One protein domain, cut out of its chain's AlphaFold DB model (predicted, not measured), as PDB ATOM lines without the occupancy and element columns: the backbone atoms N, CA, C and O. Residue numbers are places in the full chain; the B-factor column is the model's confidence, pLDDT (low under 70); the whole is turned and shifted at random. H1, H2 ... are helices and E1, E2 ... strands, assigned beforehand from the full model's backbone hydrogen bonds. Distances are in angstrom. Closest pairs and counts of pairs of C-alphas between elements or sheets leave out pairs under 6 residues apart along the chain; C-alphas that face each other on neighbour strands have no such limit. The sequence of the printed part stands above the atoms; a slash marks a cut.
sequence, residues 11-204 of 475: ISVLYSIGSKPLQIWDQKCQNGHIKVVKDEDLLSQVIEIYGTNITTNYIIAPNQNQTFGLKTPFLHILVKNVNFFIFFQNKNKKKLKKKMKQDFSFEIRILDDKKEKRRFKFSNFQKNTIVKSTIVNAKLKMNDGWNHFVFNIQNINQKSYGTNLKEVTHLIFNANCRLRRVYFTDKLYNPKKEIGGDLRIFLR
ATOM      1  N   ILE A  11      20.925  60.937  25.361       91.69
ATOM      2  CA  ILE A  11      21.172  59.923  24.333       91.69
ATOM      3  C   ILE A  11      21.888  58.736  24.979       91.69
ATOM      4  O   ILE A  11      23.072  58.809  25.312       91.69
ATOM      5  N   SER A  12      21.180  57.625  25.189       91.31
ATOM      6  CA  SER A  12      21.776  56.408  25.754       91.31
ATOM      7  C   SER A  12      22.466  55.587  24.670       91.31
ATOM      8  O   SER A  12      21.847  55.219  23.680       91.31
ATOM      9  N   VAL A  13      23.733  55.242  24.894       93.88
ATOM     10  CA  VAL A  13      24.552  54.453  23.954       93.88
ATOM     11  C   VAL A  13      24.790  53.038  24.487       93.88
ATOM     12  O   VAL A  13      24.980  52.094  23.726       93.88
ATOM     13  N   LEU A  14      24.747  52.856  25.806       94.88
ATOM     14  CA  LEU A  14      24.800  51.537  26.429       94.88
ATOM     15  C   LEU A  14      23.855  51.490  27.616       94.88
ATOM     16  O   LEU A  14      23.931  52.332  28.512       94.88
ATOM     17  N   TYR A  15      23.022  50.456  27.662       94.00
ATOM     18  CA  TYR A  15      22.224  50.126  28.830       94.00
ATOM     19  C   TYR A  15      22.247  48.622  29.064       94.00
ATOM     20  O   TYR A  15      21.902  47.849  28.182       94.00
ATOM     21  N   SER A  16      22.665  48.199  30.257       93.12
ATOM     22  CA  SER A  16      22.853  46.774  30.549       93.12
ATOM     23  C   SER A  16      21.560  45.981  30.758       93.12
ATOM     24  O   SER A  16      21.633  44.763  30.858       93.12
ATOM     25  N   ILE A  17      20.409  46.651  30.880       89.38
ATOM     26  CA  ILE A  17      19.100  45.994  30.963       89.38
ATOM     27  C   ILE A  17      18.446  46.141  29.596       89.38
ATOM     28  O   ILE A  17      18.111  47.246  29.181       89.38
ATOM     29  N   GLY A  18      18.295  45.026  28.902       86.56
ATOM     30  CA  GLY A  18      17.720  44.964  27.568       86.56
ATOM     31  C   GLY A  18      18.025  43.614  26.937       86.56
ATOM     32  O   GLY A  18      18.907  42.894  27.405       86.56
ATOM     33  N   SER A  19      17.302  43.273  25.875       87.81
ATOM     34  CA  SER A  19      17.491  42.012  25.151       87.81
ATOM     35  C   SER A  19      18.856  41.940  24.456       87.81
ATOM     36  O   SER A  19      19.510  40.900  24.493       87.81
ATOM     37  N   LYS A  20      19.317  43.049  23.857       91.69
ATOM     38  CA  LYS A  20      20.600  43.145  23.133       91.69
ATOM     39  C   LYS A  20      21.394  44.397  23.549       91.69
ATOM     40  O   LYS A  20      21.480  45.358  22.789       91.69
ATOM     41  N   PRO A  21      22.015  44.413  24.743       92.69
ATOM     42  CA  PRO A  21      22.657  45.615  25.291       92.69
ATOM     43  C   PRO A  21      23.916  46.069  24.527       92.69
ATOM     44  O   PRO A  21      24.341  47.213  24.673       92.69
ATOM     45  N   LEU A  22      24.514  45.181  23.726       93.69
ATOM     46  CA  LEU A  22      25.716  45.430  22.921       93.69
ATOM     47  C   LEU A  22      25.410  45.500  21.414       93.69
ATOM     48  O   LEU A  22      26.295  45.268  20.606       93.69
ATOM     49  N   GLN A  23      24.169  45.810  21.017       91.81
ATOM     50  CA  GLN A  23      23.749  45.818  19.605       91.81
ATOM     51  C   GLN A  23      24.625  46.698  18.699       91.81
ATOM     52  O   GLN A  23      24.872  46.339  17.555       91.81
ATOM     53  N   ILE A  24      25.080  47.842  19.215       92.88
ATOM     54  CA  ILE A  24      25.903  48.818  18.482       92.88
ATOM     55  C   ILE A  24      27.385  48.751  18.877       92.88
ATOM     56  O   ILE A  24      28.140  49.679  18.588       92.88
ATOM     57  N   TRP A  25      27.765  47.714  19.628       95.06
ATOM     58  CA  TRP A  25      29.085  47.550  20.220       95.06
ATOM     59  C   TRP A  25      29.765  46.303  19.654       95.06
ATOM     60  O   TRP A  25      29.351  45.178  19.944       95.06
ATOM     61  N   ASP A  26      30.876  46.494  18.950       95.06
ATOM     62  CA  ASP A  26      31.768  45.402  18.582       95.06
ATOM     63  C   ASP A  26      32.532  44.918  19.816       95.06
ATOM     64  O   ASP A  26      32.997  45.702  20.653       95.06
ATOM     65  N   GLN A  27      32.691  43.604  19.912       94.81
ATOM     66  CA  GLN A  27      33.314  42.934  21.045       94.81
ATOM     67  C   GLN A  27      34.612  42.271  20.596       94.81
ATOM     68  O   GLN A  27      34.619  41.475  19.660       94.81
ATOM     69  N   LYS A  28      35.712  42.556  21.293       95.00
ATOM     70  CA  LYS A  28      36.978  41.842  21.124       95.00
ATOM     71  C   LYS A  28      37.380  41.225  22.449       95.00
ATOM     72  O   LYS A  28      37.474  41.928  23.454       95.00
ATOM     73  N   CYS A  29      37.621  39.919  22.453       93.88
ATOM     74  CA  CYS A  29      37.977  39.190  23.659       93.88
ATOM     75  C   CYS A  29      39.054  38.137  23.366       93.88
ATOM     76  O   CYS A  29      38.912  37.334  22.450       93.88
ATOM     77  N   GLN A  30      40.138  38.161  24.141       93.12
ATOM     78  CA  GLN A  30      41.235  37.193  24.121       93.12
ATOM     79  C   GLN A  30      41.633  36.883  25.567       93.12
ATOM     80  O   GLN A  30      42.077  37.780  26.287       93.12
ATOM     81  N   ASN A  31      41.515  35.626  26.000       88.19
ATOM     82  CA  ASN A  31      41.813  35.200  27.378       88.19
ATOM     83  C   ASN A  31      41.049  36.028  28.434       88.19
ATOM     84  O   ASN A  31      41.635  36.605  29.362       88.19
ATOM     85  N   GLY A  32      39.732  36.106  28.247       90.50
ATOM     86  CA  GLY A  32      38.800  36.887  29.047       90.50
ATOM     87  C   GLY A  32      37.351  36.493  28.764       90.50
ATOM     88  O   GLY A  32      37.093  35.472  28.129       90.50
ATOM     89  N   HIS A  33      36.405  37.311  29.219       93.25
ATOM     90  CA  HIS A  33      34.994  37.166  28.864       93.25
ATOM     91  C   HIS A  33      34.273  38.513  28.851       93.25
ATOM     92  O   HIS A  33      34.588  39.416  29.630       93.25
ATOM     93  N   ILE A  34      33.251  38.613  28.001       95.94
ATOM     94  CA  ILE A  34      32.274  39.705  27.994       95.94
ATOM     95  C   ILE A  34      30.909  39.064  28.206       95.94
ATOM     96  O   ILE A  34      30.465  38.266  27.386       95.94
ATOM     97  N   LYS A  35      30.263  39.345  29.338       94.69
ATOM     98  CA  LYS A  35      28.965  38.736  29.662       94.69
ATOM     99  C   LYS A  35      28.114  39.636  30.539       94.69
ATOM    100  O   LYS A  35      28.624  40.464  31.292       94.69
ATOM    101  N   VAL A  36      26.805  39.430  30.485       95.38
ATOM    102  CA  VAL A  36      25.867  40.069  31.409       95.38
ATOM    103  C   VAL A  36      25.842  39.270  32.715       95.38
ATOM    104  O   VAL A  36      25.609  38.066  32.711       95.38
ATOM    105  N   VAL A  37      26.100  39.930  33.845       93.25
ATOM    106  CA  VAL A  37      26.104  39.332  35.190       93.25
ATOM    107  C   VAL A  37      25.173  40.094  36.124       93.25
ATOM    108  O   VAL A  37      24.957  41.291  35.956       93.25
ATOM    109  N   LYS A  38      24.647  39.427  37.154       92.19
ATOM    110  CA  LYS A  38      23.902  40.095  38.230       92.19
ATOM    111  C   LYS A  38      24.888  40.678  39.246       92.19
ATOM    112  O   LYS A  38      25.663  39.938  39.848       92.19
ATOM    113  N   ASP A  39      24.888  41.996  39.427       89.88
ATOM    114  CA  ASP A  39      25.746  42.651  40.418       89.88
ATOM    115  C   ASP A  39      25.128  42.589  41.817       89.88
ATOM    116  O   ASP A  39      23.949  42.884  41.990       89.88
ATOM    117  N   GLU A  40      25.931  42.262  42.826       85.94
ATOM    118  CA  GLU A  40      25.479  42.142  44.220       85.94
ATOM    119  C   GLU A  40      25.053  43.486  44.835       85.94
ATOM    120  O   GLU A  40      24.111  43.523  45.620       85.94
ATOM    121  N   ASP A  41      25.717  44.595  44.477       83.62
ATOM    122  CA  ASP A  41      25.428  45.905  45.078       83.62
ATOM    123  C   ASP A  41      24.180  46.555  44.459       83.62
ATOM    124  O   ASP A  41      23.446  47.257  45.152       83.62
ATOM    125  N   LEU A  42      23.941  46.342  43.158       83.94
ATOM    126  CA  LEU A  42      22.763  46.874  42.453       83.94
ATOM    127  C   LEU A  42      21.595  45.883  42.377       83.94
ATOM    128  O   LEU A  42      20.491  46.290  42.024       83.94
ATOM    129  N   LEU A  43      21.829  44.596  42.656       86.25
ATOM    130  CA  LEU A  43      20.877  43.492  42.454       86.25
ATOM    131  C   LEU A  43      20.291  43.444  41.030       86.25
ATOM    132  O   LEU A  43      19.190  42.941  40.815       86.25
ATOM    133  N   SER A  44      21.047  43.950  40.056       88.44
ATOM    134  CA  SER A  44      20.633  44.181  38.673       88.44
ATOM    135  C   SER A  44      21.668  43.627  37.700       88.44
ATOM    136  O   SER A  44      22.838  43.462  38.050       88.44
ATOM    137  N   GLN A  45      21.244  43.380  36.461       92.44
ATOM    138  CA  GLN A  45      22.126  42.980  35.368       92.44
ATOM    139  C   GLN A  45      23.077  44.112  34.964       92.44
ATOM    140  O   GLN A  45      22.667  45.270  34.825       92.44
ATOM    141  N   VAL A  46      24.349  43.771  34.784       95.00
ATOM    142  CA  VAL A  46      25.443  44.652  34.360       95.00
ATOM    143  C   VAL A  46      26.338  43.911  33.378       95.00
ATOM    144  O   VAL A  46      26.452  42.691  33.445       95.00
ATOM    145  N   ILE A  47      26.987  44.634  32.475       96.06
ATOM    146  CA  ILE A  47      27.917  44.046  31.510       96.06
ATOM    147  C   ILE A  47      29.287  43.973  32.174       96.06
ATOM    148  O   ILE A  47      29.851  45.001  32.542       96.06
ATOM    149  N   GLU A  48      29.814  42.771  32.362       95.12
ATOM    150  CA  GLU A  48      31.164  42.535  32.860       95.12
ATOM    151  C   GLU A  48      32.107  42.275  31.688       95.12
ATOM    152  O   GLU A  48      31.883  41.355  30.903       95.12
ATOM    153  N   ILE A  49      33.168  43.078  31.611       94.88
ATOM    154  CA  ILE A  49      34.283  42.890  30.685       94.88
ATOM    155  C   ILE A  49      35.475  42.499  31.545       94.88
ATOM    156  O   ILE A  49      35.965  43.300  32.344       94.88
ATOM    157  N   TYR A  50      35.942  41.270  31.394       92.56
ATOM    158  CA  TYR A  50      37.084  40.746  32.128       92.56
ATOM    159  C   TYR A  50      38.139  40.239  31.156       92.56
ATOM    160  O   TYR A  50      37.814  39.657  30.126       92.56
ATOM    161  N   GLY A  51      39.409  40.446  31.491       90.69
ATOM    162  CA  GLY A  51      40.512  39.970  30.674       90.69
ATOM    163  C   GLY A  51      41.835  40.092  31.405       90.69
ATOM    164  O   GLY A  51      42.063  41.038  32.160       90.69
ATOM    165  N   THR A  52      42.719  39.126  31.171       87.31
ATOM    166  CA  THR A  52      44.082  39.153  31.726       87.31
ATOM    167  C   THR A  52      44.883  40.331  31.172       87.31
ATOM    168  O   THR A  52      45.549  41.034  31.930       87.31
ATOM    169  N   ASN A  53      44.756  40.589  29.869       89.19
ATOM    170  CA  ASN A  53      45.313  41.756  29.202       89.19
ATOM    171  C   ASN A  53      44.206  42.771  28.867       89.19
ATOM    172  O   ASN A  53      43.193  42.447  28.246       89.19
ATOM    173  N   ILE A  54      44.422  44.016  29.290       89.00
ATOM    174  CA  ILE A  54      43.478  45.129  29.157       89.00
ATOM    175  C   ILE A  54      43.280  45.503  27.688       89.00
ATOM    176  O   ILE A  54      42.171  45.815  27.284       89.00
ATOM    177  N   THR A  55      44.348  45.506  26.886       89.25
ATOM    178  CA  THR A  55      44.304  46.041  25.515       89.25
ATOM    179  C   THR A  55      43.700  45.072  24.507       89.25
ATOM    180  O   THR A  55      43.248  45.499  23.449       89.25
ATOM    181  N   THR A  56      43.684  43.775  24.817       92.69
ATOM    182  CA  THR A  56      43.147  42.732  23.933       92.69
ATOM    183  C   THR A  56      41.676  42.420  24.199       92.69
ATOM    184  O   THR A  56      41.051  41.731  23.397       92.69
ATOM    185  N   ASN A  57      41.121  42.932  25.302       94.69
ATOM    186  CA  ASN A  57      39.741  42.722  25.720       94.69
ATOM    187  C   ASN A  57      39.030  44.069  25.846       94.69
ATOM    188  O   ASN A  57      39.267  44.807  26.804       94.69
ATOM    189  N   TYR A  58      38.165  44.396  24.892       96.06
ATOM    190  CA  TYR A  58      37.427  45.653  24.894       96.06
ATOM    191  C   TYR A  58      36.114  45.548  24.125       96.06
ATOM    192  O   TYR A  58      35.930  44.675  23.278       96.06
ATOM    193  N   ILE A  59      35.224  46.492  24.409       96.56
ATOM    194  CA  ILE A  59      34.089  46.808  23.545       96.56
ATOM    195  C   ILE A  59      34.320  48.171  22.901       96.56
ATOM    196  O   ILE A  59      34.832  49.085  23.555       96.56
ATOM    197  N   ILE A  60      33.964  48.305  21.629       96.31
ATOM    198  CA  ILE A  60      34.042  49.560  20.876       96.31
ATOM    199  C   ILE A  60      32.684  49.859  20.262       96.31
ATOM    200  O   ILE A  60      32.042  48.962  19.730       96.31
ATOM    201  N   ALA A  61      32.254  51.113  20.345       95.06
ATOM    202  CA  ALA A  61      31.074  51.576  19.641       95.06
ATOM    203  C   ALA A  61      31.310  52.935  18.963       95.06
ATOM    204  O   ALA A  61      32.095  53.742  19.479       95.06
ATOM    205  N   PRO A  62      30.620  53.193  17.840       92.12
ATOM    206  CA  PRO A  62      29.825  52.204  17.105       92.12
ATOM    207  C   PRO A  62      30.752  51.175  16.427       92.12
ATOM    208  O   PRO A  62      31.975  51.255  16.582       92.12
ATOM    209  N   ASN A  63      30.186  50.191  15.726       84.06
ATOM    210  CA  ASN A  63      30.978  49.193  15.003       84.06
ATOM    211  C   ASN A  63      32.011  49.872  14.086       84.06
ATOM    212  O   ASN A  63      31.755  50.968  13.585       84.06
ATOM    213  N   GLN A  64      33.164  49.234  13.859       71.94
ATOM    214  CA  GLN A  64      34.384  49.881  13.321       71.94
ATOM    215  C   GLN A  64      34.213  50.665  12.003       71.94
ATOM    216  O   GLN A  64      35.017  51.549  11.713       71.94
ATOM    217  N   ASN A  65      33.168  50.370  11.228       79.12
ATOM    218  CA  ASN A  65      32.883  51.006   9.941       79.12
ATOM    219  C   ASN A  65      32.011  52.271  10.051       79.12
ATOM    220  O   ASN A  65      31.734  52.914   9.043       79.12
ATOM    221  N   GLN A  66      31.540  52.623  11.247       88.56
ATOM    222  CA  GLN A  66      30.634  53.747  11.472       88.56
ATOM    223  C   GLN A  66      31.215  54.739  12.481       88.56
ATOM    224  O   GLN A  66      32.143  54.441  13.223       88.56
ATOM    225  N   THR A  67      30.640  55.940  12.542       92.31
ATOM    226  CA  THR A  67      30.909  56.920  13.603       92.31
ATOM    227  C   THR A  67      29.618  57.280  14.325       92.31
ATOM    228  O   THR A  67      28.518  57.228  13.758       92.31
ATOM    229  N   PHE A  68      29.727  57.631  15.608       92.31
ATOM    230  CA  PHE A  68      28.578  58.109  16.367       92.31
ATOM    231  C   PHE A  68      28.025  59.390  15.748       92.31
ATOM    232  O   PHE A  68      26.846  59.422  15.409       92.31
ATOM    233  N   GLY A  69      28.868  60.405  15.552       92.81
ATOM    234  CA  GLY A  69      28.432  61.721  15.075       92.81
ATOM    235  C   GLY A  69      27.705  62.525  16.156       92.81
ATOM    236  O   GLY A  69      26.790  63.287  15.856       92.81
ATOM    237  N   LEU A  70      28.054  62.308  17.430       93.69
ATOM    238  CA  LEU A  70      27.421  62.965  18.577       93.69
ATOM    239  C   LEU A  70      28.085  64.315  18.856       93.69
ATOM    240  O   LEU A  70      29.272  64.370  19.164       93.69
ATOM    241  N   LYS A  71      27.313  65.397  18.793       93.94
ATOM    242  CA  LYS A  71      27.738  66.779  19.062       93.94
ATOM    243  C   LYS A  71      27.606  67.150  20.544       93.94
ATOM    244  O   LYS A  71      28.234  68.095  21.009       93.94
ATOM    245  N   THR A  72      26.811  66.397  21.303       91.94
ATOM    246  CA  THR A  72      26.575  66.618  22.737       91.94
ATOM    247  C   THR A  72      27.859  66.451  23.568       91.94
ATOM    248  O   THR A  72      28.508  65.403  23.468       91.94
ATOM    249  N   PRO A  73      28.233  67.425  24.422       91.38
ATOM    250  CA  PRO A  73      29.562  67.467  25.036       91.38
ATOM    251  C   PRO A  73      29.696  66.672  26.343       91.38
ATOM    252  O   PRO A  73      30.825  66.362  26.741       91.38
ATOM    253  N   PHE A  74      28.598  66.362  27.043       94.94
ATOM    254  CA  PHE A  74      28.656  65.705  28.349       94.94
ATOM    255  C   PHE A  74      28.497  64.195  28.218       94.94
ATOM    256  O   PHE A  74      27.464  63.697  27.784       94.94
ATOM    257  N   LEU A  75      29.521  63.453  28.634       96.00
ATOM    258  CA  LEU A  75      29.516  61.996  28.676       96.00
ATOM    259  C   LEU A  75      29.365  61.511  30.114       96.00
ATOM    260  O   LEU A  75      30.209  61.790  30.968       96.00
ATOM    261  N   HIS A  76      28.328  60.719  30.351       94.12
ATOM    262  CA  HIS A  76      28.059  60.066  31.619       94.12
ATOM    263  C   HIS A  76      28.361  58.569  31.531       94.12
ATOM    264  O   HIS A  76      27.860  57.860  30.657       94.12
ATOM    265  N   ILE A  77      29.156  58.067  32.476       94.81
ATOM    266  CA  ILE A  77      29.558  56.658  32.552       94.81
ATOM    267  C   ILE A  77      29.266  56.130  33.951       94.81
ATOM    268  O   ILE A  77      29.763  56.667  34.944       94.81
ATOM    269  N   LEU A  78      28.506  55.040  34.028       93.31
ATOM    270  CA  LEU A  78      28.221  54.319  35.262       93.31
ATOM    271  C   LEU A  78      28.991  52.994  35.263       93.31
ATOM    272  O   LEU A  78      28.611  52.034  34.585       93.31
ATOM    273  N   VAL A  79      30.079  52.957  36.036       93.88
ATOM    274  CA  VAL A  79      31.068  51.871  36.017       93.88
ATOM    275  C   VAL A  79      31.476  51.437  37.423       93.88
ATOM    276  O   VAL A  79      31.725  52.258  38.308       93.88
ATOM    277  N   LYS A  80      31.584  50.127  37.648       91.25
ATOM    278  CA  LYS A  80      32.108  49.558  38.892       91.25
ATOM    279  C   LYS A  80      33.601  49.299  38.779       91.25
ATOM    280  O   LYS A  80      34.062  48.687  37.817       91.25
ATOM    281  N   ASN A  81      34.340  49.695  39.812       84.75
ATOM    282  CA  ASN A  81      35.731  49.304  39.985       84.75
ATOM    283  C   ASN A  81      35.804  47.850  40.478       84.75
ATOM    284  O   ASN A  81      35.488  47.570  41.643       84.75
ATOM    285  N   VAL A  82      36.199  46.929  39.596       78.00
ATOM    286  CA  VAL A  82      36.320  45.507  39.923       78.00
ATOM    287  C   VAL A  82      37.619  45.300  40.695       78.00
ATOM    288  O   VAL A  82      38.727  45.385  40.171       78.00
ATOM    289  N   ASN A  83      37.486  45.062  41.995       70.19
ATOM    290  CA  ASN A  83      38.618  44.741  42.849       70.19
ATOM    291  C   ASN A  83      38.664  43.231  43.061       70.19
ATOM    292  O   ASN A  83      37.722  42.661  43.612       70.19
ATOM    293  N   PHE A  84      39.772  42.595  42.694       59.97
ATOM    294  CA  PHE A  84      39.971  41.179  42.975       59.97
ATOM    295  C   PHE A  84      40.600  40.994  44.354       59.97
ATOM    296  O   PHE A  84      41.413  41.802  44.809       59.97
ATOM    297  N   PHE A  85      40.246  39.916  45.044       55.22
ATOM    298  CA  PHE A  85      40.868  39.561  46.311       55.22
ATOM    299  C   PHE A  85      41.616  38.245  46.163       55.22
ATOM    300  O   PHE A  85      40.999  37.195  46.029       55.22
ATOM    301  N   ILE A  86      42.945  38.291  46.267       47.38
ATOM    302  CA  ILE A  86      43.763  37.078  46.321       47.38
ATOM    303  C   ILE A  86      43.909  36.654  47.781       47.38
ATOM    304  O   ILE A  86      44.273  37.457  48.653       47.38
ATOM    305  N   PHE A  87      43.615  35.384  48.056       49.16
ATOM    306  CA  PHE A  87      43.839  34.769  49.357       49.16
ATOM    307  C   PHE A  87      45.226  34.134  49.385       49.16
ATOM    308  O   PHE A  87      45.446  33.084  48.797       49.16
ATOM    309  N   PHE A  88      46.152  34.743  50.119       50.91
ATOM    310  CA  PHE A  88      47.450  34.127  50.377       50.91
ATOM    311  C   PHE A  88      47.377  33.295  51.656       50.91
ATOM    312  O   PHE A  88      46.989  33.807  52.718       50.91
ATOM    313  N   GLN A  89      47.769  32.024  51.573       45.09
ATOM    314  CA  GLN A  89      48.099  31.237  52.755       45.09
ATOM    315  C   GLN A  89      49.516  31.605  53.195       45.09
ATOM    316  O   GLN A  89      50.475  31.469  52.446       45.09
ATOM    317  N   ASN A  90      49.650  32.125  54.411       48.78
ATOM    318  CA  ASN A  90      50.961  32.318  55.020       48.78
ATOM    319  C   ASN A  90      51.381  31.013  55.722       48.78
ATOM    320  O   ASN A  90      50.495  30.342  56.255       48.78
ATOM    321  N   LYS A  91      52.689  30.699  55.817       49.69
ATOM    322  CA  LYS A  91      53.237  29.476  56.473       49.69
ATOM    323  C   LYS A  91      52.670  29.212  57.888       49.69
ATOM    324  O   LYS A  91      52.660  28.087  58.359       49.69
ATOM    325  N   ASN A  92      52.095  30.233  58.528       56.38
ATOM    326  CA  ASN A  92      51.402  30.169  59.821       56.38
ATOM    327  C   ASN A  92      49.860  30.002  59.743       56.38
ATOM    328  O   ASN A  92      49.156  30.517  60.616       56.38
ATOM    329  N   LYS A  93      49.298  29.385  58.691       49.38
ATOM    330  CA  LYS A  93      47.840  29.155  58.494       49.38
ATOM    331  C   LYS A  93      46.943  30.407  58.653       49.38
ATOM    332  O   LYS A  93      45.756  30.311  58.957       49.38
ATOM    333  N   LYS A  94      47.467  31.620  58.426       51.28
ATOM    334  CA  LYS A  94      46.666  32.864  58.395       51.28
ATOM    335  C   LYS A  94      46.377  33.263  56.951       51.28
ATOM    336  O   LYS A  94      47.266  33.795  56.289       51.28
ATOM    337  N   LYS A  95      45.132  33.061  56.496       48.53
ATOM    338  CA  LYS A  95      44.627  33.598  55.220       48.53
ATOM    339  C   LYS A  95      44.680  35.133  55.257       48.53
ATOM    340  O   LYS A  95      43.970  35.781  56.031       48.53
ATOM    341  N   LEU A  96      45.555  35.725  54.450       53.03
ATOM    342  CA  LEU A  96      45.625  37.167  54.218       53.03
ATOM    343  C   LEU A  96      44.895  37.465  52.905       53.03
ATOM    344  O   LEU A  96      45.324  37.025  51.846       53.03
ATOM    345  N   LYS A  97      43.789  38.208  52.988       50.75
ATOM    346  CA  LYS A  97      43.044  38.704  51.826       50.75
ATOM    347  C   LYS A  97      43.750  39.974  51.328       50.75
ATOM    348  O   LYS A  97      43.735  40.985  52.035       50.75
ATOM    349  N   LYS A  98      44.435  39.921  50.179       52.66
ATOM    350  CA  LYS A  98      45.044  41.099  49.533       52.66
ATOM    351  C   LYS A  98      44.092  41.584  48.445       52.66
ATOM    352  O   LYS A  98      43.807  40.849  47.508       52.66
ATOM    353  N   LYS A  99      43.600  42.813  48.593       56.19
ATOM    354  CA  LYS A  99      42.809  43.501  47.570       56.19
ATOM    355  C   LYS A  99      43.758  43.965  46.467       56.19
ATOM    356  O   LYS A  99      44.649  44.767  46.747       56.19
ATOM    357  N   MET A 100      43.610  43.429  45.264       56.34
ATOM    358  CA  MET A 100      44.280  43.917  44.067       56.34
ATOM    359  C   MET A 100      43.292  44.768  43.279       56.34
ATOM    360  O   MET A 100      42.169  44.344  43.006       56.34
ATOM    361  N   LYS A 101      43.711  45.994  42.972       67.88
ATOM    362  CA  LYS A 101      42.998  46.842  42.024       67.88
ATOM    363  C   LYS A 101      43.318  46.298  40.643       67.88
ATOM    364  O   LYS A 101      44.492  46.066  40.367       67.88
ATOM    365  N   GLN A 102      42.295  46.036  39.844       82.12
ATOM    366  CA  GLN A 102      42.517  45.696  38.452       82.12
ATOM    367  C   GLN A 102      42.674  46.976  37.645       82.12
ATOM    368  O   GLN A 102      42.064  48.011  37.936       82.12
ATOM    369  N   ASP A 103      43.531  46.889  36.646       90.00
ATOM    370  CA  ASP A 103      43.799  47.992  35.753       90.00
ATOM    371  C   ASP A 103      42.651  48.108  34.750       90.00
ATOM    372  O   ASP A 103      42.262  47.131  34.110       90.00
ATOM    373  N   PHE A 104      42.107  49.314  34.644       92.94
ATOM    374  CA  PHE A 104      40.979  49.664  33.795       92.94
ATOM    375  C   PHE A 104      41.319  50.925  33.010       92.94
ATOM    376  O   PHE A 104      41.955  51.861  33.518       92.94
ATOM    377  N   SER A 105      40.871  50.960  31.760       95.50
ATOM    378  CA  SER A 105      40.966  52.151  30.929       95.50
ATOM    379  C   SER A 105      39.827  52.229  29.927       95.50
ATOM    380  O   SER A 105      39.245  51.215  29.551       95.50
ATOM    381  N   PHE A 106      39.531  53.438  29.476       96.88
ATOM    382  CA  PHE A 106      38.605  53.677  28.380       96.88
ATOM    383  C   PHE A 106      39.132  54.818  27.506       96.88
ATOM    384  O   PHE A 106      39.972  55.612  27.944       96.88
ATOM    385  N   GLU A 107      38.674  54.877  26.264       97.12
ATOM    386  CA  GLU A 107      39.095  55.856  25.267       97.12
ATOM    387  C   GLU A 107      37.875  56.522  24.628       97.12
ATOM    388  O   GLU A 107      36.878  55.868  24.324       97.12
ATOM    389  N   ILE A 108      37.978  57.831  24.418       97.62
ATOM    390  CA  ILE A 108      37.031  58.638  23.651       97.62
ATOM    391  C   ILE A 108      37.762  59.123  22.405       97.62
ATOM    392  O   ILE A 108      38.813  59.757  22.517       97.62
ATOM    393  N   ARG A 109      37.208  58.850  21.225       97.12
ATOM    394  CA  ARG A 109      37.705  59.409  19.965       97.12
ATOM    395  C   ARG A 109      36.806  60.546  19.529       97.12
ATOM    396  O   ARG A 109      35.586  60.393  19.512       97.12
ATOM    397  N   ILE A 110      37.408  61.657  19.138       97.44
ATOM    398  CA  ILE A 110      36.685  62.851  18.710       97.44
ATOM    399  C   ILE A 110      37.236  63.386  17.393       97.44
ATOM    400  O   ILE A 110      38.364  63.073  17.006       97.44
ATOM    401  N   LEU A 111      36.427  64.209  16.745       96.81
ATOM    402  CA  LEU A 111      36.812  65.093  15.660       96.81
ATOM    403  C   LEU A 111      36.717  66.531  16.181       96.81
ATOM    404  O   LEU A 111      35.709  66.892  16.799       96.81
ATOM    405  N   ASP A 112      37.759  67.330  15.971       96.38
ATOM    406  CA  ASP A 112      37.749  68.757  16.307       96.38
ATOM    407  C   ASP A 112      37.298  69.636  15.120       96.38
ATOM    408  O   ASP A 112      37.013  69.149  14.018       96.38
ATOM    409  N   ASP A 113      37.156  70.940  15.360       96.00
ATOM    410  CA  ASP A 113      36.800  71.950  14.350       96.00
ATOM    411  C   ASP A 113      37.836  72.070  13.219       96.00
ATOM    412  O   ASP A 113      37.462  72.291  12.065       96.00
ATOM    413  N   LYS A 114      39.112  71.799  13.511       95.62
ATOM    414  CA  LYS A 114      40.205  71.678  12.530       95.62
ATOM    415  C   LYS A 114      40.182  70.369  11.732       95.62
ATOM    416  O   LYS A 114      41.066  70.140  10.911       95.62
ATOM    417  N   LYS A 115      39.161  69.524  11.921       95.00
ATOM    418  CA  LYS A 115      39.011  68.202  11.284       95.00
ATOM    419  C   LYS A 115      40.140  67.219  11.641       95.00
ATOM    420  O   LYS A 115      40.323  66.217  10.949       95.00
ATOM    421  N   GLU A 116      40.848  67.440  12.744       95.44
ATOM    422  CA  GLU A 116      41.832  66.506  13.277       95.44
ATOM    423  C   GLU A 116      41.168  65.503  14.232       95.44
ATOM    424  O   GLU A 116      40.318  65.827  15.067       95.44
ATOM    425  N   LYS A 117      41.568  64.231  14.118       96.00
ATOM    426  CA  LYS A 117      41.073  63.159  14.989       96.00
ATOM    427  C   LYS A 117      41.919  63.099  16.259       96.00
ATOM    428  O   LYS A 117      43.112  62.795  16.200       96.00
ATOM    429  N   ARG A 118      41.297  63.321  17.419       97.12
ATOM    430  CA  ARG A 118      41.958  63.249  18.736       97.12
ATOM    431  C   ARG A 118      41.459  62.058  19.545       97.12
ATOM    432  O   ARG A 118      40.334  61.583  19.367       97.12
ATOM    433  N   ARG A 119      42.295  61.586  20.469       97.62
ATOM    434  CA  ARG A 119      41.977  60.488  21.391       97.62
ATOM    435  C   ARG A 119      42.206  60.900  22.836       97.62
ATOM    436  O   ARG A 119      43.310  61.287  23.205       97.62
ATOM    437  N   PHE A 120      41.197  60.733  23.681       97.94
ATOM    438  CA  PHE A 120      41.320  60.904  25.125       97.94
ATOM    439  C   PHE A 120      41.251  59.542  25.799       97.94
ATOM    440  O   PHE A 120      40.189  58.926  25.861       97.94
ATOM    441  N   LYS A 121      42.385  59.065  26.306       97.62
ATOM    442  CA  LYS A 121      42.489  57.807  27.040       97.62
ATOM    443  C   LYS A 121      42.550  58.085  28.533       97.62
ATOM    444  O   LYS A 121      43.466  58.750  29.007       97.62
ATOM    445  N   PHE A 122      41.612  57.524  29.280       97.31
ATOM    446  CA  PHE A 122      41.558  57.618  30.734       97.31
ATOM    447  C   PHE A 122      41.908  56.268  31.335       97.31
ATOM    448  O   PHE A 122      41.318  55.253  30.968       97.31
ATOM    449  N   SER A 123      42.849  56.233  32.278       95.38
ATOM    450  CA  SER A 123      43.204  54.982  32.949       95.38
ATOM    451  C   SER A 123      43.527  55.147  34.426       95.38
ATOM    452  O   SER A 123      44.021  56.183  34.875       95.38
ATOM    453  N   ASN A 124      43.234  54.106  35.204       92.69
ATOM    454  CA  ASN A 124      43.433  54.111  36.655       92.69
ATOM    455  C   ASN A 124      44.878  53.791  37.091       92.69
ATOM    456  O   ASN A 124      45.242  54.051  38.240       92.69
ATOM    457  N   PHE A 125      45.703  53.284  36.173       91.12
ATOM    458  CA  PHE A 125      47.130  53.004  36.361       91.12
ATOM    459  C   PHE A 125      48.038  54.165  35.927       91.12
ATOM    460  O   PHE A 125      49.211  54.209  36.306       91.12
ATOM    461  N   GLN A 126      47.513  55.142  35.177       92.31
ATOM    462  CA  GLN A 126      48.282  56.317  34.773       92.31
ATOM    463  C   GLN A 126      48.591  57.213  35.981       92.31
ATOM    464  O   GLN A 126      47.715  57.577  36.770       92.31
ATOM    465  N   LYS A 127      49.861  57.607  36.134       91.12
ATOM    466  CA  LYS A 127      50.289  58.466  37.251       91.12
ATOM    467  C   LYS A 127      50.016  59.945  36.997       91.12
ATOM    468  O   LYS A 127      49.444  60.580  37.888       91.12
ATOM    469  N   ASN A 128      50.380  60.435  35.810       93.88
ATOM    470  CA  ASN A 128      50.319  61.838  35.393       93.88
ATOM    471  C   ASN A 128      49.602  61.961  34.047       93.88
ATOM    472  O   ASN A 128      49.697  61.054  33.220       93.88
ATOM    473  N   THR A 129      48.915  63.077  33.816       95.12
ATOM    474  CA  THR A 129      48.317  63.359  32.507       95.12
ATOM    475  C   THR A 129      49.411  63.743  31.514       95.12
ATOM    476  O   THR A 129      50.237  64.597  31.822       95.12
ATOM    477  N   ILE A 130      49.425  63.105  30.345       96.44
ATOM    478  CA  ILE A 130      50.366  63.384  29.255       96.44
ATOM    479  C   ILE A 130      49.547  63.796  28.037       96.44
ATOM    480  O   ILE A 130      48.710  63.018  27.578       96.44
ATOM    481  N   VAL A 131      49.805  64.991  27.514       97.06
ATOM    482  CA  VAL A 131      49.187  65.512  26.290       97.06
ATOM    483  C   VAL A 131      50.201  65.371  25.157       97.06
ATOM    484  O   VAL A 131      51.305  65.897  25.242       97.06
ATOM    485  N   LYS A 132      49.846  64.613  24.120       96.44
ATOM    486  CA  LYS A 132      50.564  64.540  22.838       96.44
ATOM    487  C   LYS A 132      49.698  65.174  21.755       96.44
ATOM    488  O   LYS A 132      48.503  65.354  21.976       96.44
ATOM    489  N   SER A 133      50.260  65.413  20.571       93.94
ATOM    490  CA  SER A 133      49.545  66.014  19.434       93.94
ATOM    491  C   SER A 133      48.185  65.364  19.159       93.94
ATOM    492  O   SER A 133      47.189  66.061  19.074       93.94
ATOM    493  N   THR A 134      48.088  64.036  19.100       94.50
ATOM    494  CA  THR A 134      46.827  63.343  18.752       94.50
ATOM    495  C   THR A 134      46.172  62.589  19.909       94.50
ATOM    496  O   THR A 134      45.038  62.124  19.776       94.50
ATOM    497  N   ILE A 135      46.867  62.421  21.037       97.19
ATOM    498  CA  ILE A 135      46.401  61.597  22.159       97.19
ATOM    499  C   ILE A 135      46.677  62.284  23.489       97.19
ATOM    500  O   ILE A 135      47.811  62.669  23.771       97.19
ATOM    501  N   VAL A 136      45.682  62.293  24.367       97.81
ATOM    502  CA  VAL A 136      45.860  62.580  25.789       97.81
ATOM    503  C   VAL A 136      45.737  61.289  26.581       97.81
ATOM    504  O   VAL A 136      44.720  60.603  26.516       97.81
ATOM    505  N   ASN A 137      46.755  60.977  27.377       97.31
ATOM    506  CA  ASN A 137      46.696  59.919  28.380       97.31
ATOM    507  C   ASN A 137      46.443  60.558  29.744       97.31
ATOM    508  O   ASN A 137      47.369  61.056  30.381       97.31
ATOM    509  N   ALA A 138      45.190  60.561  30.181       95.81
ATOM    510  CA  ALA A 138      44.737  61.161  31.425       95.81
ATOM    511  C   ALA A 138      44.606  60.130  32.553       95.81
ATOM    512  O   ALA A 138      44.238  58.967  32.362       95.81
ATOM    513  N   LYS A 139      44.872  60.587  33.776       94.81
ATOM    514  CA  LYS A 139      44.667  59.791  34.985       94.81
ATOM    515  C   LYS A 139      43.191  59.731  35.369       94.81
ATOM    516  O   LYS A 139      42.549  60.764  35.534       94.81
ATOM    517  N   LEU A 140      42.703  58.528  35.655       92.81
ATOM    518  CA  LEU A 140      41.380  58.275  36.216       92.81
ATOM    519  C   LEU A 140      41.493  57.873  37.689       92.81
ATOM    520  O   LEU A 140      42.098  56.860  38.035       92.81
ATOM    521  N   LYS A 141      40.878  58.642  38.588       90.31
ATOM    522  CA  LYS A 141      40.730  58.230  39.990       90.31
ATOM    523  C   LYS A 141      39.383  57.538  40.162       90.31
ATOM    524  O   LYS A 141      38.347  58.166  39.989       90.31
ATOM    525  N   MET A 142      39.409  56.259  40.529       87.44
ATOM    526  CA  MET A 142      38.204  55.478  40.824       87.44
ATOM    527  C   MET A 142      38.081  55.199  42.320       87.44
ATOM    528  O   MET A 142      39.051  54.783  42.963       87.44
ATOM    529  N   ASN A 143      36.870  55.358  42.848       86.31
ATOM    530  CA  ASN A 143      36.511  54.913  44.185       86.31
ATOM    531  C   ASN A 143      36.218  53.405  44.192       86.31
ATOM    532  O   ASN A 143      36.095  52.751  43.150       86.31
ATOM    533  N   ASP A 144      36.131  52.844  45.394       83.12
ATOM    534  CA  ASP A 144      35.727  51.458  45.589       83.12
ATOM    535  C   ASP A 144      34.220  51.293  45.343       83.12
ATOM    536  O   ASP A 144      33.413  52.010  45.930       83.12
ATOM    537  N   GLY A 145      33.842  50.309  44.521       86.44
ATOM    538  CA  GLY A 145      32.446  50.050  44.162       86.44
ATOM    539  C   GLY A 145      32.015  50.795  42.899       86.44
ATOM    540  O   GLY A 145      32.789  50.898  41.945       86.44
ATOM    541  N   TRP A 146      30.762  51.249  42.874       89.25
ATOM    542  CA  TRP A 146      30.157  51.948  41.739       89.25
ATOM    543  C   TRP A 146      30.595  53.411  41.672       89.25
ATOM    544  O   TRP A 146      30.591  54.121  42.674       89.25
ATOM    545  N   ASN A 147      30.969  53.849  40.472       90.88
ATOM    546  CA  ASN A 147      31.403  55.202  40.162       90.88
ATOM    547  C   ASN A 147      30.513  55.781  39.061       90.88
ATOM    548  O   ASN A 147      30.175  55.091  38.097       90.88
ATOM    549  N   HIS A 148      30.184  57.062  39.200       91.38
ATOM    550  CA  HIS A 148      29.576  57.869  38.151       91.38
ATOM    551  C   HIS A 148      30.599  58.889  37.696       91.38
ATOM    552  O   HIS A 148      31.006  59.744  38.482       91.38
ATOM    553  N   PHE A 149      31.038  58.776  36.451       92.50
ATOM    554  CA  PHE A 149      31.891  59.784  35.849       92.50
ATOM    555  C   PHE A 149      31.076  60.652  34.911       92.50
ATOM    556  O   PHE A 149      30.250  60.143  34.154       92.50
ATOM    557  N   VAL A 150      31.340  61.954  34.972       93.38
ATOM    558  CA  VAL A 150      30.779  62.954  34.071       93.38
ATOM    559  C   VAL A 150      31.944  63.708  33.453       93.38
ATOM    560  O   VAL A 150      32.726  64.337  34.167       93.38
ATOM    561  N   PHE A 151      32.084  63.610  32.137       94.94
ATOM    562  CA  PHE A 151      33.139  64.272  31.383       94.94
ATOM    563  C   PHE A 151      32.529  65.344  30.496       94.94
ATOM    564  O   PHE A 151      31.653  65.048  29.695       94.94
ATOM    565  N   ASN A 152      33.028  66.574  30.609       96.12
ATOM    566  CA  ASN A 152      32.793  67.596  29.599       96.12
ATOM    567  C   ASN A 152      33.897  67.472  28.543       96.12
ATOM    568  O   ASN A 152      35.022  67.933  28.755       96.12
ATOM    569  N   ILE A 153      33.581  66.803  27.436       96.38
ATOM    570  CA  ILE A 153      34.537  66.492  26.371       96.38
ATOM    571  C   ILE A 153      35.026  67.776  25.698       96.38
ATOM    572  O   ILE A 153      36.220  67.904  25.432       96.38
ATOM    573  N   GLN A 154      34.140  68.753  25.496       95.88
ATOM    574  CA  GLN A 154      34.493  70.045  24.907       95.88
ATOM    575  C   GLN A 154      35.537  70.788  25.749       95.88
ATOM    576  O   GLN A 154      36.558  71.215  25.219       95.88
ATOM    577  N   ASN A 155      35.345  70.862  27.067       96.25
ATOM    578  CA  ASN A 155      36.302  71.501  27.978       96.25
ATOM    579  C   ASN A 155      37.657  70.769  27.985       96.25
ATOM    580  O   ASN A 155      38.713  71.395  28.011       96.25
ATOM    581  N   ILE A 156      37.644  69.433  27.924       95.75
ATOM    582  CA  ILE A 156      38.874  68.631  27.844       95.75
ATOM    583  C   ILE A 156      39.619  68.909  26.533       95.75
ATOM    584  O   ILE A 156      40.841  69.063  26.561       95.75
ATOM    585  N   ASN A 157      38.901  69.015  25.412       96.25
ATOM    586  CA  ASN A 157      39.493  69.329  24.115       96.25
ATOM    587  C   ASN A 157      40.099  70.738  24.091       96.25
ATOM    588  O   ASN A 157      41.279  70.885  23.783       96.25
ATOM    589  N   GLN A 158      39.341  71.746  24.533       96.19
ATOM    590  CA  GLN A 158      39.804  73.133  24.611       96.19
ATOM    591  C   GLN A 158      41.047  73.271  25.500       96.19
ATOM    592  O   GLN A 158      42.014  73.912  25.110       96.19
ATOM    593  N   LYS A 159      41.079  72.605  26.661       96.00
ATOM    594  CA  LYS A 159      42.251  72.625  27.554       96.00
ATOM    595  C   LYS A 159      43.478  71.914  26.994       96.00
ATOM    596  O   LYS A 159      44.589  72.233  27.402       96.00
ATOM    597  N   SER A 160      43.283  70.912  26.141       95.50
ATOM    598  CA  SER A 160      44.388  70.101  25.618       95.50
ATOM    599  C   SER A 160      44.965  70.673  24.326       95.50
ATOM    600  O   SER A 160      46.173  70.600  24.128       95.50
ATOM    601  N   TYR A 161      44.112  71.226  23.458       96.62
ATOM    602  CA  TYR A 161      44.465  71.589  22.081       96.62
ATOM    603  C   TYR A 161      44.011  72.992  21.660       96.62
ATOM    604  O   TYR A 161      44.360  73.432  20.569       96.62
ATOM    605  N   GLY A 162      43.221  73.695  22.479       96.19
ATOM    606  CA  GLY A 162      42.661  75.003  22.121       96.19
ATOM    607  C   GLY A 162      41.614  74.960  21.001       96.19
ATOM    608  O   GLY A 162      41.239  76.009  20.491       96.19
ATOM    609  N   THR A 163      41.149  73.772  20.608       96.56
ATOM    610  CA  THR A 163      40.148  73.566  19.550       96.56
ATOM    611  C   THR A 163      38.775  73.233  20.125       96.56
ATOM    612  O   THR A 163      38.648  72.770  21.268       96.56
ATOM    613  N   ASN A 164      37.720  73.429  19.335       96.62
ATOM    614  CA  ASN A 164      36.365  73.056  19.734       96.62
ATOM    615  C   ASN A 164      36.021  71.625  19.322       96.62
ATOM    616  O   ASN A 164      36.516  71.091  18.330       96.62
ATOM    617  N   LEU A 165      35.155  70.993  20.114       96.25
ATOM    618  CA  LEU A 165      34.607  69.682  19.788       96.25
ATOM    619  C   LEU A 165      33.637  69.831  18.612       96.25
ATOM    620  O   LEU A 165      32.663  70.569  18.724       96.25
ATOM    621  N   LYS A 166      33.871  69.091  17.526       95.62
ATOM    622  CA  LYS A 166      32.907  68.970  16.429       95.62
ATOM    623  C   LYS A 166      31.963  67.798  16.669       95.62
ATOM    624  O   LYS A 166      30.749  67.965  16.641       95.62
ATOM    625  N   GLU A 167      32.521  66.619  16.928       95.06
ATOM    626  CA  GLU A 167      31.739  65.427  17.256       95.06
ATOM    627  C   GLU A 167      32.567  64.361  17.980       95.06
ATOM    628  O   GLU A 167      33.786  64.246  17.823       95.06
ATOM    629  N   VAL A 168      31.880  63.528  18.751       96.75
ATOM    630  CA  VAL A 168      32.403  62.273  19.281       96.75
ATOM    631  C   VAL A 168      32.187  61.194  18.231       96.75
ATOM    632  O   VAL A 168      31.074  60.992  17.743       96.75
ATOM    633  N   THR A 169      33.262  60.491  17.882       95.69
ATOM    634  CA  THR A 169      33.238  59.469  16.831       95.69
ATOM    635  C   THR A 169      33.098  58.070  17.414       95.69
ATOM    636  O   THR A 169      32.275  57.311  16.917       95.69
ATOM    637  N   HIS A 170      33.858  57.741  18.468       96.25
ATOM    638  CA  HIS A 170      33.866  56.404  19.067       96.25
ATOM    639  C   HIS A 170      34.090  56.434  20.579       96.25
ATOM    640  O   HIS A 170      34.751  57.328  21.115       96.25
ATOM    641  N   LEU A 171      33.621  55.379  21.242       97.06
ATOM    642  CA  LEU A 171      33.927  55.039  22.626       97.06
ATOM    643  C   LEU A 171      34.494  53.626  22.700       97.06
ATOM    644  O   LEU A 171      33.967  52.708  22.078       97.06
ATOM    645  N   ILE A 172      35.542  53.448  23.499       97.06
ATOM    646  CA  ILE A 172      36.167  52.145  23.735       97.06
ATOM    647  C   ILE A 172      36.273  51.926  25.234       97.06
ATOM    648  O   ILE A 172      36.866  52.744  25.935       97.06
ATOM    649  N   PHE A 173      35.756  50.807  25.726       96.88
ATOM    650  CA  PHE A 173      35.916  50.385  27.114       96.88
ATOM    651  C   PHE A 173      36.750  49.116  27.170       96.88
ATOM    652  O   PHE A 173      36.356  48.094  26.613       96.88
ATOM    653  N   ASN A 174      37.888  49.182  27.859       95.75
ATOM    654  CA  ASN A 174      38.768  48.034  28.026       95.75
ATOM    655  C   ASN A 174      38.354  47.162  29.224       95.75
ATOM    656  O   ASN A 174      37.474  47.513  30.016       95.75
ATOM    657  N   ALA A 175      39.035  46.026  29.351       93.38
ATOM    658  CA  ALA A 175      38.798  45.012  30.367       93.38
ATOM    659  C   ALA A 175      38.840  45.518  31.817       93.38
ATOM    660  O   ALA A 175      39.352  46.595  32.133       93.38
ATOM    661  N   ASN A 176      38.352  44.648  32.701       92.44
ATOM    662  CA  ASN A 176      38.326  44.775  34.155       92.44
ATOM    663  C   ASN A 176      37.370  45.850  34.677       92.44
ATOM    664  O   ASN A 176      37.667  46.590  35.619       92.44
ATOM    665  N   CYS A 177      36.180  45.910  34.085       93.19
ATOM    666  CA  CYS A 177      35.108  46.776  34.547       93.19
ATOM    667  C   CYS A 177      33.746  46.082  34.507       93.19
ATOM    668  O   CYS A 177      33.535  45.103  33.789       93.19
ATOM    669  N   ARG A 178      32.802  46.616  35.289       94.81
ATOM    670  CA  ARG A 178      31.373  46.341  35.098       94.81
ATOM    671  C   ARG A 178      30.669  47.622  34.691       94.81
ATOM    672  O   ARG A 178      30.724  48.603  35.430       94.81
ATOM    673  N   LEU A 179      30.011  47.603  33.544       95.44
ATOM    674  CA  LEU A 179      29.280  48.728  32.979       95.44
ATOM    675  C   LEU A 179      27.783  48.528  33.191       95.44
ATOM    676  O   LEU A 179      27.227  47.464  32.915       95.44
ATOM    677  N   ARG A 180      27.118  49.572  33.683       93.88
ATOM    678  CA  ARG A 180      25.656  49.604  33.822       93.88
ATOM    679  C   ARG A 180      25.026  50.456  32.730       93.88
ATOM    680  O   ARG A 180      24.016  50.062  32.147       93.88
ATOM    681  N   ARG A 181      25.585  51.646  32.506       92.69
ATOM    682  CA  ARG A 181      25.030  52.625  31.575       92.69
ATOM    683  C   ARG A 181      26.099  53.588  31.072       92.69
ATOM    684  O   ARG A 181      26.960  54.006  31.846       92.69
ATOM    685  N   VAL A 182      26.002  53.950  29.797       95.56
ATOM    686  CA  VAL A 182      26.780  55.015  29.158       95.56
ATOM    687  C   VAL A 182      25.822  55.845  28.319       95.56
ATOM    688  O   VAL A 182      25.104  55.300  27.480       95.56
ATOM    689  N   TYR A 183      25.781  57.145  28.572       93.94
ATOM    690  CA  TYR A 183      24.884  58.058  27.877       93.94
ATOM    691  C   TYR A 183      25.515  59.438  27.732       93.94
ATOM    692  O   TYR A 183      26.400  59.812  28.504       93.94
ATOM    693  N   PHE A 184      25.045  60.183  26.744       94.81
ATOM    694  CA  PHE A 184      25.419  61.565  26.510       94.81
ATOM    695  C   PHE A 184      24.276  62.494  26.877       94.81
ATOM    696  O   PHE A 184      23.107  62.110  26.796       94.81
ATOM    697  N   THR A 185      24.627  63.707  27.283       92.94
ATOM    698  CA  THR A 185      23.670  64.783  27.501       92.94
ATOM    699  C   THR A 185      24.145  66.077  26.857       92.94
ATOM    700  O   THR A 185      25.344  66.346  26.733       92.94
ATOM    701  N   ASP A 186      23.186  66.886  26.432       90.50
ATOM    702  CA  ASP A 186      23.395  68.260  25.977       90.50
ATOM    703  C   ASP A 186      23.801  69.187  27.137       90.50
ATOM    704  O   ASP A 186      24.648  70.064  26.963       90.50
ATOM    705  N   LYS A 187      23.255  68.961  28.340       88.88
ATOM    706  CA  LYS A 187      23.508  69.768  29.550       88.88
ATOM    707  C   LYS A 187      23.792  68.897  30.773       88.88
ATOM    708  O   LYS A 187      23.519  67.695  30.802       88.88
ATOM    709  N   LEU A 188      24.318  69.520  31.827       86.88
ATOM    710  CA  LEU A 188      24.424  68.892  33.144       86.88
ATOM    711  C   LEU A 188      23.066  68.924  33.847       86.88
ATOM    712  O   LEU A 188      22.722  69.904  34.501       86.88
ATOM    713  N   TYR A 189      22.317  67.836  33.722       82.12
ATOM    714  CA  TYR A 189      21.023  67.691  34.379       82.12
ATOM    715  C   TYR A 189      21.145  67.448  35.882       82.12
ATOM    716  O   TYR A 189      22.023  66.712  36.349       82.12
ATOM    717  N   ASN A 190      20.207  68.006  36.650       74.69
ATOM    718  CA  ASN A 190      20.143  67.761  38.083       74.69
ATOM    719  C   ASN A 190      19.544  66.366  38.366       74.69
ATOM    720  O   ASN A 190      18.360  66.131  38.087       74.69
ATOM    721  N   PRO A 191      20.299  65.437  38.990       65.88
ATOM    722  CA  PRO A 191      19.886  64.043  39.143       65.88
ATOM    723  C   PRO A 191      18.617  63.827  39.974       65.88
ATOM    724  O   PRO A 191      18.022  62.758  39.890       65.88
ATOM    725  N   LYS A 192      18.191  64.806  40.783       60.84
ATOM    726  CA  LYS A 192      16.995  64.683  41.634       60.84
ATOM    727  C   LYS A 192      15.707  65.209  41.001       60.84
ATOM    728  O   LYS A 192      14.637  64.764  41.413       60.84
ATOM    729  N   LYS A 193      15.796  66.144  40.053       62.62
ATOM    730  CA  LYS A 193      14.631  66.871  39.520       62.62
ATOM    731  C   LYS A 193      14.343  66.532  38.060       62.62
ATOM    732  O   LYS A 193      13.204  66.249  37.732       62.62
ATOM    733  N   GLU A 194      15.374  66.497  37.224       65.00
ATOM    734  CA  GLU A 194      15.215  66.476  35.759       65.00
ATOM    735  C   GLU A 194      15.504  65.101  35.150       65.00
ATOM    736  O   GLU A 194      15.057  64.780  34.056       65.00
ATOM    737  N   ILE A 195      16.251  64.263  35.868       67.12
ATOM    738  CA  ILE A 195      16.644  62.938  35.398       67.12
ATOM    739  C   ILE A 195      15.584  61.906  35.811       67.12
ATOM    740  O   ILE A 195      15.280  61.771  37.004       67.12
ATOM    741  N   GLY A 196      15.058  61.150  34.840       68.44
ATOM    742  CA  GLY A 196      14.118  60.047  35.074       68.44
ATOM    743  C   GLY A 196      14.674  58.990  36.037       68.44
ATOM    744  O   GLY A 196      15.889  58.795  36.119       68.44
ATOM    745  N   GLY A 197      13.793  58.312  36.784       64.31
ATOM    746  CA  GLY A 197      14.175  57.355  37.835       64.31
ATOM    747  C   GLY A 197      15.219  56.336  37.371       64.31
ATOM    748  O   GLY A 197      16.230  56.141  38.039       64.31
ATOM    749  N   ASP A 198      15.065  55.794  36.168       63.31
ATOM    750  CA  ASP A 198      15.953  54.763  35.624       63.31
ATOM    751  C   ASP A 198      17.405  55.216  35.431       63.31
ATOM    752  O   ASP A 198      18.317  54.391  35.402       63.31
ATOM    753  N   LEU A 199      17.633  56.518  35.233       62.69
ATOM    754  CA  LEU A 199      18.955  57.142  35.069       62.69
ATOM    755  C   LEU A 199      19.612  57.484  36.413       62.69
ATOM    756  O   LEU A 199      20.804  57.796  36.448       62.69
ATOM    757  N   ARG A 200      18.875  57.386  37.524       63.88
ATOM    758  CA  ARG A 200      19.405  57.626  38.865       63.88
ATOM    759  C   ARG A 200      20.129  56.388  39.377       63.88
ATOM    760  O   ARG A 200      19.670  55.253  39.254       63.88
ATOM    761  N   ILE A 201      21.270  56.615  40.018       58.72
ATOM    762  CA  ILE A 201      21.996  55.551  40.710       58.72
ATOM    763  C   ILE A 201      21.284  55.267  42.025       58.72
ATOM    764  O   ILE A 201      21.593  55.863  43.056       58.72
ATOM    765  N   PHE A 202      20.339  54.337  42.006       55.31
ATOM    766  CA  PHE A 202      19.814  53.769  43.237       55.31
ATOM    767  C   PHE A 202      20.795  52.718  43.750       55.31
ATOM    768  O   PHE A 202      20.663  51.524  43.489       55.31
ATOM    769  N   LEU A 203      21.797  53.155  44.515       51.75
ATOM    770  CA  LEU A 203      22.403  52.247  45.481       51.75
ATOM    771  C   LEU A 203      21.319  51.992  46.526       51.75
ATOM    772  O   LEU A 203      21.120  52.824  47.413       51.75
ATOM    773  N   ARG A 204      20.563  50.890  46.384       47.84
ATOM    774  CA  ARG A 204      19.626  50.466  47.432       47.84
ATOM    775  C   ARG A 204      20.408  50.470  48.733       47.84
ATOM    776  O   ARG A 204      21.495  49.890  48.792       47.84
TER     777      ARG A 204
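What this domain is: This is residues 11 to 204 of the 475 residues of the protein "DUF667 domain-containing protein" of Ichthyophthirius multifiliis (strain G5) (UniProt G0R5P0). Two twisted sheets lie face to face as a sandwich, and a long hairpin of E7 and E8 reaches away from it as an arm that makes much of the length. At the end away from this arm, the single helix H1 crosses one sheet. The printed part has 194 residues, with named elements in the order E1 to E12, H1, E13, E14; the class is mostly strand. One sheet is branched, its neighbour strands antiparallel; the other is mixed, in the order E2, E5, E13, E9, E10, E11. The whole is compact, with a radius of gyration of the C-alphas of 17.8 A, yet elongated, spanning 64 by 39 by 31 A.

Where its parts are: E1, residues 11 to 15, begins at C-alpha 11, (21.172, 59.923, 24.333). E2 is residues 26 to 28, E3 32 to 38, E4 45 to 51 and E5 58 to 61. E6, residues 74 to 81, is 21.3 A long and runs on into E7, residues 83 to 89, at 16 degrees. E8 is residues 95 to 101; E9, residues 105 to 112, is 22.4 A long. E10 is residues 117 to 123 and E11 135 to 139. E12, residues 145 to 152, is 22.8 A long; H1 is residues 153 to 161. E13, residues 165 to 174, is 23.5 A long and bends by 55 degrees at residue 169. E14, residues 177 to 185, bends by 64 degrees at residue 180 and ends at C-alpha 185, (23.670, 64.783, 27.501).

How they stand to each other: In the branched sheet E14 has E1 and E4 on one side, with N 13 to O 182 at 2.9 A and N 47 to O 179 at 2.9 A, and E6 on the other, N 76 to O 183 at 2.8 A. E12 is beside E6, N 77 to O 149 at 2.9 A. E3 and E4 form a hairpin, N 35 to O 48 at 3.0 A. In the second sheet E2 and E11 are edge strands; E13 and E9 are antiparallel, N 107 to O 172 at 2.8 A, and E10 and E11 parallel, N 121 to O 136 at 2.8 A. The two sheets' strands stand at 19 degrees. H1 is on the second sheet at a height of 8.0 A and runs across the strands, at 78 degrees to E9 on the local plane. Every O i to N i+4 pair of H1 is within hydrogen-bond range. In the hairpin E7 and E8, N 86 and O 98 are 3.0 A apart.

The domain as a whole: The C-alphas farthest apart, of Asn 92 and Lys 114, are 63.9 A from each other. The printed part has no cut. The links E5 to E6 and E10 to E11 are long; residues 193 to 198 stand free. pLDDT is under 70 at residues 84 to 101 and 191 to 204.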